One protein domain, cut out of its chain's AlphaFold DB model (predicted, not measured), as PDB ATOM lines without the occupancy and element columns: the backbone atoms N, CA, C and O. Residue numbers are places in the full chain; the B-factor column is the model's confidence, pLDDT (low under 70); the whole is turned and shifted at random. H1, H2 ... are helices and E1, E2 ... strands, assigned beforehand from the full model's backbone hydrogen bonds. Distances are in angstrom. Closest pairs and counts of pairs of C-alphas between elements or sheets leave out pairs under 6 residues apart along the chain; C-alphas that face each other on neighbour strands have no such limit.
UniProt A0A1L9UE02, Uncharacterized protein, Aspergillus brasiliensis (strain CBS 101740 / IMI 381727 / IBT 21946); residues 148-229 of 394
ATOM      1  N   SER A 148     165.631 153.489 267.229       81.44
ATOM      2  CA  SER A 148     164.565 152.793 266.509       81.44
ATOM      3  C   SER A 148     165.064 151.581 265.717       81.44
ATOM      4  O   SER A 148     164.273 150.676 265.469       81.44
ATOM      5  N   ALA A 149     166.348 151.553 265.336       83.88
ATOM      6  CA  ALA A 149     166.953 150.455 264.586       83.88
ATOM      7  C   ALA A 149     167.234 149.209 265.444       83.88
ATOM      8  O   ALA A 149     167.439 148.132 264.890       83.88
ATOM      9  N   LEU A 150     167.230 149.335 266.777       83.94
ATOM     10  CA  LEU A 150     167.425 148.196 267.673       83.94
ATOM     11  C   LEU A 150     166.190 147.270 267.683       83.94
ATOM     12  O   LEU A 150     165.063 147.733 267.471       83.94
ATOM     13  N   PRO A 151     166.355 145.973 267.979       84.81
ATOM     14  CA  PRO A 151     165.244 145.089 268.316       84.81
ATOM     15  C   PRO A 151     164.516 145.553 269.587       84.81
ATOM     16  O   PRO A 151     165.138 146.047 270.524       84.81
ATOM     17  N   ASP A 152     163.202 145.341 269.675       77.81
ATOM     18  CA  ASP A 152     162.416 145.755 270.853       77.81
ATOM     19  C   ASP A 152     162.848 145.060 272.154       77.81
ATOM     20  O   ASP A 152     162.717 145.640 273.230       77.81
ATOM     21  N   SER A 153     163.408 143.850 272.074       79.75
ATOM     22  CA  SER A 153     163.989 143.145 273.225       79.75
ATOM     23  C   SER A 153     165.203 143.864 273.820       79.75
ATOM     24  O   SER A 153     165.477 143.721 275.010       79.75
ATOM     25  N   GLU A 154     165.908 144.651 273.008       85.50
ATOM     26  CA  GLU A 154     167.124 145.378 273.380       85.50
ATOM     27  C   GLU A 154     166.844 146.840 273.748       85.50
ATOM     28  O   GLU A 154     167.760 147.565 274.131       85.50
ATOM     29  N   LYS A 155     165.581 147.273 273.678       86.19
ATOM     30  CA  LYS A 155     165.150 148.622 274.050       86.19
ATOM     31  C   LYS A 155     164.584 148.652 275.461       86.19
ATOM     32  O   LYS A 155     163.908 147.731 275.922       86.19
ATOM     33  N   MET A 156     164.802 149.776 276.128       86.00
ATOM     34  CA  MET A 156     164.194 150.090 277.408       86.00
ATOM     35  C   MET A 156     163.704 151.533 277.415       86.00
ATOM     36  O   MET A 156     164.506 152.461 277.351       86.00
ATOM     37  N   THR A 157     162.390 151.720 277.512       85.94
ATOM     38  CA  THR A 157     161.773 153.046 277.609       85.94
ATOM     39  C   THR A 157     161.565 153.412 279.071       85.94
ATOM     40  O   THR A 157     160.890 152.701 279.817       85.94
ATOM     41  N   LEU A 158     162.154 154.530 279.478       86.25
ATOM     42  CA  LEU A 158     162.006 155.120 280.797       86.25
ATOM     43  C   LEU A 158     160.879 156.149 280.769       86.25
ATOM     44  O   LEU A 158     160.946 157.126 280.028       86.25
ATOM     45  N   ASP A 159     159.859 155.927 281.590       81.19
ATOM     46  CA  ASP A 159     158.860 156.921 281.969       81.19
ATOM     47  C   ASP A 159     159.448 157.856 283.029       81.19
ATOM     48  O   ASP A 159     159.752 157.437 284.151       81.19
ATOM     49  N   LEU A 160     159.607 159.121 282.647       80.00
ATOM     50  CA  LEU A 160     160.170 160.186 283.476       80.00
ATOM     51  C   LEU A 160     159.080 160.974 284.218       80.00
ATOM     52  O   LEU A 160     159.366 161.979 284.871       80.00
ATOM     53  N   GLY A 161     157.821 160.551 284.090       68.94
ATOM     54  CA  GLY A 161     156.651 161.271 284.559       68.94
ATOM     55  C   GLY A 161     156.230 162.403 283.620       68.94
ATOM     56  O   GLY A 161     156.945 162.805 282.702       68.94
ATOM     57  N   GLN A 162     155.022 162.930 283.855       69.75
ATOM     58  CA  GLN A 162     154.453 164.058 283.099       69.75
ATOM     59  C   GLN A 162     154.389 163.814 281.577       69.75
ATOM     60  O   GLN A 162     154.511 164.746 280.785       69.75
ATOM     61  N   GLY A 163     154.235 162.553 281.162       67.75
ATOM     62  CA  GLY A 163     154.202 162.169 279.749       67.75
ATOM     63  C   GLY A 163     155.552 162.272 279.030       67.75
ATOM     64  O   GLY A 163     155.584 162.251 277.801       67.75
ATOM     65  N   ARG A 164     156.667 162.403 279.763       78.25
ATOM     66  CA  ARG A 164     158.020 162.408 279.197       78.25
ATOM     67  C   ARG A 164     158.605 161.004 279.214       78.25
ATOM     68  O   ARG A 164     158.594 160.336 280.244       78.25
ATOM     69  N   TYR A 165     159.179 160.607 278.085       83.38
ATOM     70  CA  TYR A 165     159.768 159.286 277.907       83.38
ATOM     71  C   TYR A 165     161.112 159.389 277.199       83.38
ATOM     72  O   TYR A 165     161.276 160.204 276.294       83.38
ATOM     73  N   GLU A 166     162.052 158.536 277.590       86.94
ATOM     74  CA  GLU A 166     163.357 158.393 276.943       86.94
ATOM     75  C   GLU A 166     163.660 156.907 276.767       86.94
ATOM     76  O   GLU A 166     163.523 156.137 277.715       86.94
ATOM     77  N   THR A 167     164.066 156.488 275.569       88.31
ATOM     78  CA  THR A 167     164.468 155.096 275.321       88.31
ATOM     79  C   THR A 167     165.981 154.989 275.282       88.31
ATOM     80  O   THR A 167     166.657 155.878 274.761       88.31
ATOM     81  N   PHE A 168     166.483 153.877 275.809       90.44
ATOM     82  CA  PHE A 168     167.890 153.494 275.851       90.44
ATOM     83  C   PHE A 168     168.049 152.040 275.404       90.44
ATOM     84  O   PHE A 168     167.092 151.262 275.470       90.44
ATOM     85  N   SER A 169     169.251 151.664 274.974       90.88
ATOM     86  CA  SER A 169     169.601 150.251 274.874       90.88
ATOM     87  C   SER A 169     169.712 149.642 276.272       90.88
ATOM     88  O   SER A 169     170.130 150.280 277.246       90.88
ATOM     89  N   VAL A 170     169.295 148.383 276.385       90.69
ATOM     90  CA  VAL A 170     169.364 147.621 277.637       90.69
ATOM     91  C   VAL A 170     170.820 147.422 278.064       90.69
ATOM     92  O   VAL A 170     171.119 147.569 279.249       90.69
ATOM     93  N   SER A 171     171.721 147.155 277.108       91.19
ATOM     94  CA  SER A 171     173.169 147.019 277.335       91.19
ATOM     95  C   SER A 171     173.750 148.260 278.002       91.19
ATOM     96  O   SER A 171     174.345 148.147 279.078       91.19
ATOM     97  N   TYR A 172     173.478 149.436 277.430       92.44
ATOM     98  CA  TYR A 172     173.952 150.713 277.947       92.44
ATOM     99  C   TYR A 172     173.494 150.944 279.382       92.44
ATOM    100  O   TYR A 172     174.312 151.227 280.261       92.44
ATOM    101  N   LEU A 173     172.190 150.798 279.642       93.25
ATOM    102  CA  LEU A 173     171.649 151.031 280.978       93.25
ATOM    103  C   LEU A 173     172.267 150.082 282.002       93.25
ATOM    104  O   LEU A 173     172.673 150.535 283.068       93.25
ATOM    105  N   ILE A 174     172.361 148.788 281.696       92.94
ATOM    106  CA  ILE A 174     172.946 147.805 282.614       92.94
ATOM    107  C   ILE A 174     174.415 148.131 282.878       92.94
ATOM    108  O   ILE A 174     174.809 148.246 284.041       92.94
ATOM    109  N   GLY A 175     175.211 148.320 281.823       90.25
ATOM    110  CA  GLY A 175     176.640 148.602 281.940       90.25
ATOM    111  C   GLY A 175     176.909 149.874 282.740       90.25
ATOM    112  O   GLY A 175     177.723 149.871 283.666       90.25
ATOM    113  N   TRP A 176     176.168 150.944 282.447       93.81
ATOM    114  CA  TRP A 176     176.324 152.224 283.127       93.81
ATOM    115  C   TRP A 176     175.872 152.174 284.587       93.81
ATOM    116  O   TRP A 176     176.593 152.625 285.479       93.81
ATOM    117  N   ILE A 177     174.704 151.577 284.854       93.25
ATOM    118  CA  ILE A 177     174.188 151.420 286.218       93.25
ATOM    119  C   ILE A 177     175.160 150.599 287.056       93.25
ATOM    120  O   ILE A 177     175.454 150.982 288.185       93.25
ATOM    121  N   MET A 178     175.670 149.486 286.527       90.44
ATOM    122  CA  MET A 178     176.626 148.652 287.251       90.44
ATOM    123  C   MET A 178     177.916 149.415 287.540       90.44
ATOM    124  O   MET A 178     178.352 149.426 288.690       90.44
ATOM    125  N   ALA A 179     178.480 150.111 286.552       88.06
ATOM    126  CA  ALA A 179     179.701 150.890 286.736       88.06
ATOM    127  C   ALA A 179     179.540 151.983 287.810       88.06
ATOM    128  O   ALA A 179     180.412 152.152 288.666       88.06
ATOM    129  N   GLU A 180     178.424 152.714 287.809       88.25
ATOM    130  CA  GLU A 180     178.144 153.738 288.822       88.25
ATOM    131  C   GLU A 180     177.825 153.137 290.197       88.25
ATOM    132  O   GLU A 180     178.305 153.622 291.227       88.25
ATOM    133  N   ALA A 181     177.085 152.030 290.237       86.12
ATOM    134  CA  ALA A 181     176.790 151.324 291.476       86.12
ATOM    135  C   ALA A 181     178.066 150.768 292.131       86.12
ATOM    136  O   ALA A 181     178.226 150.894 293.344       86.12
ATOM    137  N   GLU A 182     179.013 150.235 291.350       82.25
ATOM    138  CA  GLU A 182     180.335 149.781 291.813       82.25
ATOM    139  C   GLU A 182     181.206 150.928 292.334       82.25
ATOM    140  O   GLU A 182     181.944 150.776 293.317       82.25
ATOM    141  N   LYS A 183     181.080 152.122 291.741       78.81
ATOM    142  CA  LYS A 183     181.675 153.344 292.300       78.81
ATOM    143  C   LYS A 183     181.025 153.742 293.621       78.81
ATOM    144  O   LYS A 183     181.653 154.457 294.396       78.81
ATOM    145  N   GLY A 184     179.855 153.206 293.948       74.25
ATOM    146  CA  GLY A 184     179.138 153.446 295.195       74.25
ATOM    147  C   GLY A 184     178.081 154.532 295.100       74.25
ATOM    148  O   GLY A 184     177.554 154.934 296.139       74.25
ATOM    149  N   THR A 185     177.758 154.976 293.886       82.88
ATOM    150  CA  THR A 185     176.625 155.859 293.629       82.88
ATOM    151  C   THR A 185     175.338 155.119 294.015       82.88
ATOM    152  O   THR A 185     175.116 153.996 293.550       82.88
ATOM    153  N   PRO A 186     174.477 155.685 294.884       80.75
ATOM    154  CA  PRO A 186     173.180 155.088 295.174       80.75
ATOM    155  C   PRO A 186     172.385 154.909 293.882       80.75
ATOM    156  O   PRO A 186     172.332 155.832 293.076       80.75
ATOM    157  N   LEU A 187     171.722 153.760 293.706       83.94
ATOM    158  CA  LEU A 187     170.997 153.451 292.464       83.94
ATOM    159  C   LEU A 187     170.007 154.547 292.047       83.94
ATOM    160  O   LEU A 187     169.858 154.815 290.860       83.94
ATOM    161  N   HIS A 188     169.376 155.200 293.027       82.75
ATOM    162  CA  HIS A 188     168.398 156.268 292.819       82.75
ATOM    163  C   HIS A 188     169.011 157.651 292.506       82.75
ATOM    164  O   HIS A 188     168.282 158.631 292.403       82.75
ATOM    165  N   ASN A 189     170.340 157.737 292.403       85.69
ATOM    166  CA  ASN A 189     171.094 158.953 292.094       85.69
ATOM    167  C   ASN A 189     171.994 158.773 290.860       85.69
ATOM    168  O   ASN A 189     172.800 159.651 290.555       85.69
ATOM    169  N   ILE A 190     171.904 157.632 290.170       90.12
ATOM    170  CA  ILE A 190     172.700 157.371 288.971       90.12
ATOM    171  C   ILE A 190     172.208 158.279 287.850       90.12
ATOM    172  O   ILE A 190     171.011 158.348 287.587       90.12
ATOM    173  N   VAL A 191     173.138 158.959 287.183       92.25
ATOM    174  CA  VAL A 191     172.845 159.807 286.028       92.25
ATOM    175  C   VAL A 191     173.197 159.047 284.759       92.25
ATOM    176  O   VAL A 191     174.355 158.679 284.584       92.25
ATOM    177  N   VAL A 192     172.219 158.825 283.886       92.81
ATOM    178  CA  VAL A 192     172.408 158.285 282.532       92.81
ATOM    179  C   VAL A 192     172.288 159.406 281.506       92.81
ATOM    180  O   VAL A 192     171.627 160.414 281.754       92.81
ATOM    181  N   THR A 193     172.916 159.242 280.347       89.88
ATOM    182  CA  THR A 193     172.911 160.255 279.287       89.88
ATOM    183  C   THR A 193     172.187 159.713 278.062       89.88
ATOM    184  O   THR A 193     172.581 158.685 277.518       89.88
ATOM    185  N   SER A 194     171.138 160.405 277.615       86.69
ATOM    186  CA  SER A 194     170.525 160.173 276.302       86.69
ATOM    187  C   SER A 194     171.043 161.180 275.281       86.69
ATOM    188  O   SER A 194     171.503 162.270 275.632       86.69
ATOM    189  N   PHE A 195     170.969 160.826 273.999       83.19
ATOM    190  CA  PHE A 195     171.331 161.718 272.903       83.19
ATOM    191  C   PHE A 195     170.108 162.023 272.047       83.19
ATOM    192  O   PHE A 195     169.409 161.133 271.565       83.19
ATOM    193  N   THR A 196     169.854 163.310 271.829       80.69
ATOM    194  CA  THR A 196     168.830 163.766 270.877       80.69
ATOM    195  C   THR A 196     169.217 163.381 269.440       80.69
ATOM    196  O   THR A 196     170.404 163.195 269.168       80.69
ATOM    197  N   PRO A 197     168.282 163.375 268.469       73.88
ATOM    198  CA  PRO A 197     168.622 163.095 267.066       73.88
ATOM    199  C   PRO A 197     169.633 164.083 266.457       73.88
ATOM    200  O   PRO A 197     170.232 163.803 265.426       73.88
ATOM    201  N   LYS A 198     169.840 165.247 267.091       80.62
ATOM    202  CA  LYS A 198     170.874 166.229 266.724       80.62
ATOM    203  C   LYS A 198     172.216 165.994 267.441       80.62
ATOM    204  O   LYS A 198     173.056 166.887 267.439       80.62
ATOM    205  N   GLY A 199     172.385 164.862 268.125       76.19
ATOM    206  CA  GLY A 199     173.596 164.508 268.873       76.19
ATOM    207  C   GLY A 199     173.820 165.308 270.160       76.19
ATOM    208  O   GLY A 199     174.906 165.258 270.729       76.19
ATOM    209  N   ARG A 200     172.827 166.070 270.643       83.44
ATOM    210  CA  ARG A 200     172.966 166.808 271.911       83.44
ATOM    211  C   ARG A 200     172.714 165.880 273.102       83.44
ATOM    212  O   ARG A 200     171.663 165.230 273.082       83.44
ATOM    213  N   PRO A 201     173.602 165.856 274.113       87.56
ATOM    214  CA  PRO A 201     173.425 165.039 275.305       87.56
ATOM    215  C   PRO A 201     172.354 165.626 276.230       87.56
ATOM    216  O   PRO A 201     172.224 166.844 276.364       87.56
ATOM    217  N   SER A 202     171.620 164.744 276.895       85.19
ATOM    218  CA  SER A 202     170.637 165.049 277.928       85.19
ATOM    219  C   SER A 202     170.872 164.116 279.109       85.19
ATOM    220  O   SER A 202     170.857 162.898 278.956       85.19
ATOM    221  N   ASN A 203     171.116 164.684 280.287       88.94
ATOM    222  CA  ASN A 203     171.377 163.909 281.495       88.94
ATOM    223  C   ASN A 203     170.078 163.659 282.256       88.94
ATOM    224  O   ASN A 203     169.305 164.584 282.510       88.94
ATOM    225  N   LEU A 204     169.882 162.411 282.657       89.31
ATOM    226  CA  LEU A 204     168.714 161.937 283.369       89.31
ATOM    227  C   LEU A 204     169.137 161.244 284.660       89.31
ATOM    228  O   LEU A 204     169.945 160.323 284.633       89.31
ATOM    229  N   VAL A 205     168.543 161.642 285.782       90.25
ATOM    230  CA  VAL A 205     168.698 160.917 287.047       90.25
ATOM    231  C   VAL A 205     167.727 159.740 287.066       90.25
ATOM    232  O   VAL A 205     166.522 159.922 286.906       90.25
ATOM    233  N   LEU A 206     168.242 158.540 287.308       89.44
ATOM    234  CA  LEU A 206     167.450 157.349 287.584       89.44
ATOM    235  C   LEU A 206     166.946 157.399 289.023       89.44
ATOM    236  O   LEU A 206     167.470 156.712 289.893       89.44
ATOM    237  N   ASP A 207     165.953 158.237 289.294       83.19
ATOM    238  CA  ASP A 207     165.361 158.350 290.624       83.19
ATOM    239  C   ASP A 207     164.509 157.123 291.003       83.19
ATOM    240  O   ASP A 207     164.283 156.198 290.215       83.19
ATOM    241  N   ARG A 208     164.038 157.080 292.258       73.19
ATOM    242  CA  ARG A 208     163.204 155.964 292.750       73.19
ATOM    243  C   ARG A 208     161.960 155.755 291.888       73.19
ATOM    244  O   ARG A 208     161.527 154.617 291.697       73.19
ATOM    245  N   ASP A 209     161.409 156.837 291.365       73.75
ATOM    246  CA  ASP A 209     160.224 156.811 290.528       73.75
ATOM    247  C   ASP A 209     160.538 156.189 289.170       73.75
ATOM    248  O   ASP A 209     159.835 155.280 288.751       73.75
ATOM    249  N   THR A 210     161.641 156.558 288.531       80.88
ATOM    250  CA  THR A 210     162.101 155.982 287.262       80.88
ATOM    251  C   THR A 210     162.381 154.486 287.405       80.88
ATOM    252  O   THR A 210     161.951 153.677 286.574       80.88
ATOM    253  N   TRP A 211     163.035 154.085 288.502       79.25
ATOM    254  CA  TRP A 211     163.277 152.675 288.816       79.25
ATOM    255  C   TRP A 211     161.976 151.891 288.957       79.25
ATOM    256  O   TRP A 211     161.804 150.837 288.348       79.25
ATOM    257  N   THR A 212     161.047 152.405 289.759       69.69
ATOM    258  CA  THR A 212     159.792 151.708 290.042       69.69
ATOM    259  C   THR A 212     158.820 151.751 288.875       69.69
ATOM    260  O   THR A 212     158.110 150.768 288.678       69.69
ATOM    261  N   ARG A 213     158.781 152.842 288.096       68.94
ATOM    262  CA  ARG A 213     157.891 153.018 286.942       68.94
ATOM    263  C   ARG A 213     158.343 152.219 285.731       68.94
ATOM    264  O   ARG A 213     157.479 151.665 285.049       68.94
ATOM    265  N   SER A 214     159.656 152.120 285.531       78.69
ATOM    266  CA  SER A 214     160.254 151.626 284.290       78.69
ATOM    267  C   SER A 214     161.169 150.426 284.522       78.69
ATOM    268  O   SER A 214     160.825 149.321 284.121       78.69
ATOM    269  N   LEU A 215     162.306 150.608 285.206       79.50
ATOM    270  CA  LEU A 215     163.395 149.612 285.245       79.50
ATOM    271  C   LEU A 215     163.010 148.286 285.909       79.50
ATOM    272  O   LEU A 215     163.391 147.217 285.446       79.50
ATOM    273  N   LEU A 216     162.216 148.337 286.977       75.50
ATOM    274  CA  LEU A 216     161.751 147.151 287.702       75.50
ATOM    275  C   LEU A 216     160.483 146.540 287.087       75.50
ATOM    276  O   LEU A 216     159.728 145.840 287.774       75.50
ATOM    277  N   ARG A 217     160.231 146.816 285.802       66.38
ATOM    278  CA  ARG A 217     159.048 146.389 285.054       66.38
ATOM    279  C   ARG A 217     159.406 145.967 283.627       66.38
ATOM    280  O   ARG A 217     160.500 146.222 283.137       66.38
ATOM    281  N   GLY A 218     158.450 145.321 282.963       64.19
ATOM    282  CA  GLY A 218     158.584 144.924 281.564       64.19
ATOM    283  C   GLY A 218     159.493 143.704 281.352       64.19
ATOM    284  O   GLY A 218     159.875 143.034 282.315       64.19
ATOM    285  N   PRO A 219     159.828 143.390 280.089       68.31
ATOM    286  CA  PRO A 219     160.524 142.152 279.722       68.31
ATOM    287  C   PRO A 219     161.949 142.064 280.287       68.31
ATOM    288  O   PRO A 219     162.426 140.974 280.590       68.31
ATOM    289  N   ASN A 220     162.604 143.207 280.508       76.25
ATOM    290  CA  ASN A 220     163.976 143.279 281.013       76.25
ATOM    291  C   ASN A 220     164.072 143.388 282.545       76.25
ATOM    292  O   ASN A 220     165.172 143.486 283.090       76.25
ATOM    293  N   LYS A 221     162.937 143.317 283.256       73.75
ATOM    294  CA  LYS A 221     162.851 143.472 284.717       73.75
ATOM    295  C   LYS A 221     163.865 142.625 285.476       73.75
ATOM    296  O   LYS A 221     164.461 143.130 286.417       73.75
ATOM    297  N   ASN A 222     164.024 141.350 285.120       74.31
ATOM    298  CA  ASN A 222     164.854 140.425 285.899       74.31
ATOM    299  C   ASN A 222     166.307 140.916 285.982       74.31
ATOM    300  O   ASN A 222     166.880 140.941 287.066       74.31
ATOM    301  N   GLN A 223     166.843 141.437 284.873       83.50
ATOM    302  CA  GLN A 223     168.207 141.966 284.810       83.50
ATOM    303  C   GLN A 223     168.392 143.169 285.755       83.50
ATOM    304  O   GLN A 223     169.351 143.231 286.522       83.50
ATOM    305  N   PHE A 224     167.439 144.105 285.765       83.25
ATOM    306  CA  PHE A 224     167.487 145.279 286.645       83.25
ATOM    307  C   PHE A 224     167.132 144.958 288.102       83.25
ATOM    308  O   PHE A 224     167.642 145.599 289.020       83.25
ATOM    309  N   PHE A 225     166.269 143.971 288.334       77.62
ATOM    310  CA  PHE A 225     165.856 143.546 289.667       77.62
ATOM    311  C   PHE A 225     167.004 142.890 290.440       77.62
ATOM    312  O   PHE A 225     167.151 143.145 291.640       77.62
ATOM    313  N   ASP A 226     167.845 142.115 289.759       80.56
ATOM    314  CA  ASP A 226     169.040 141.515 290.356       80.56
ATOM    315  C   ASP A 226     170.033 142.593 290.801       80.56
ATOM    316  O   ASP A 226     170.515 142.569 291.936       80.56
ATOM    317  N   ILE A 227     170.266 143.601 289.952       84.38
ATOM    318  CA  ILE A 227     171.075 144.780 290.293       84.38
ATOM    319  C   ILE A 227     170.462 145.493 291.505       84.38
ATOM    320  O   ILE A 227     171.140 145.713 292.512       84.38
ATOM    321  N   TRP A 228     169.167 145.813 291.443       79.88
ATOM    322  CA  TRP A 228     168.467 146.513 292.514       79.88
ATOM    323  C   TRP A 228     168.602 145.801 293.855       79.88
ATOM    324  O   TRP A 228     168.977 146.422 294.851       79.88
ATOM    325  N   THR A 229     168.338 144.497 293.877       74.88
ATOM    326  CA  THR A 229     168.397 143.679 295.089       74.88
ATOM    327  C   THR A 229     169.822 143.615 295.626       74.88
ATOM    328  O   THR A 229     170.049 143.940 296.791       74.88
TER     329      THR A 229
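This is residues 148 to 229 of the 394 residues of an uncharacterized protein of Aspergillus brasiliensis (strain CBS 101740 / IMI 381727 / IBT 21946) (UniProt A0A1L9UE02). Two separate strand hairpins, E1 with E2 and E3 with E4, run crosswise, E2 nearest E3, while H2 packs beside E1. H1 runs past the first hairpin's end and along E3, with H3 nearly parallel to it. You have 82 printed residues with three named helices and four named strands, which follow along the chain as E1 E2 H1 E3 E4 H2 H3; both two-stranded sheets are antiparallel and the class is mixed, helices and strands. The whole is compact, with a radius of gyration of the C-alphas of 12.1 A and spans of 34 by 25 by 25 A.

Find C-alpha 155 at (165.150, 148.622, 274.050); E1 runs to 159, 13.1 A, and E2 is residues 165 to 169, 13.7 A. E3, residues 191 to 195, and E4, residues 201 to 205, each measure 13.3 A. H1, residues 170 to 183, spans 20.0 A; H2, residues 208 to 215, 9.8 A; H3, residues 221 to 229, 11.8 A, ends at C-alpha 229 (168.397, 143.679, 295.089).

In the hairpin E1 and E2, N 156 and O 168 are 2.8 A apart; in the hairpin E3 and E4, so are N 192 and O 204. The closest C-alphas of E1 and H2 are Leu 158 and Ser 214, 5.2 A; of E2 and E3, Phe 168 and Ser 194, 7.2 A; of H1 and E3, Trp 176 and Val 192, 7.2 A. H1, with residues 174 to 178 alone, only just touches H3, with 3 pairs of C-alphas within 8 A, closest Ile 174 and Phe 224 at 7.2 A, a shallow tilt of 4 degrees, the same way. H2 and H3 touch only at the corner, and only just, with 3 pairs within 8 A, closest Leu 215 and Phe 224 at 6.1 A. In H1 and H2 every O i to N i+4 pair is within hydrogen-bond range, in H3 4 of 5.

Lys 198 and Thr 229 have the two C-alphas farthest apart, 36.3 A. The printed part has no cut and no long link. Look for pLDDT under 70 at residues 161 to 163, 212 to 213 and 217 to 219.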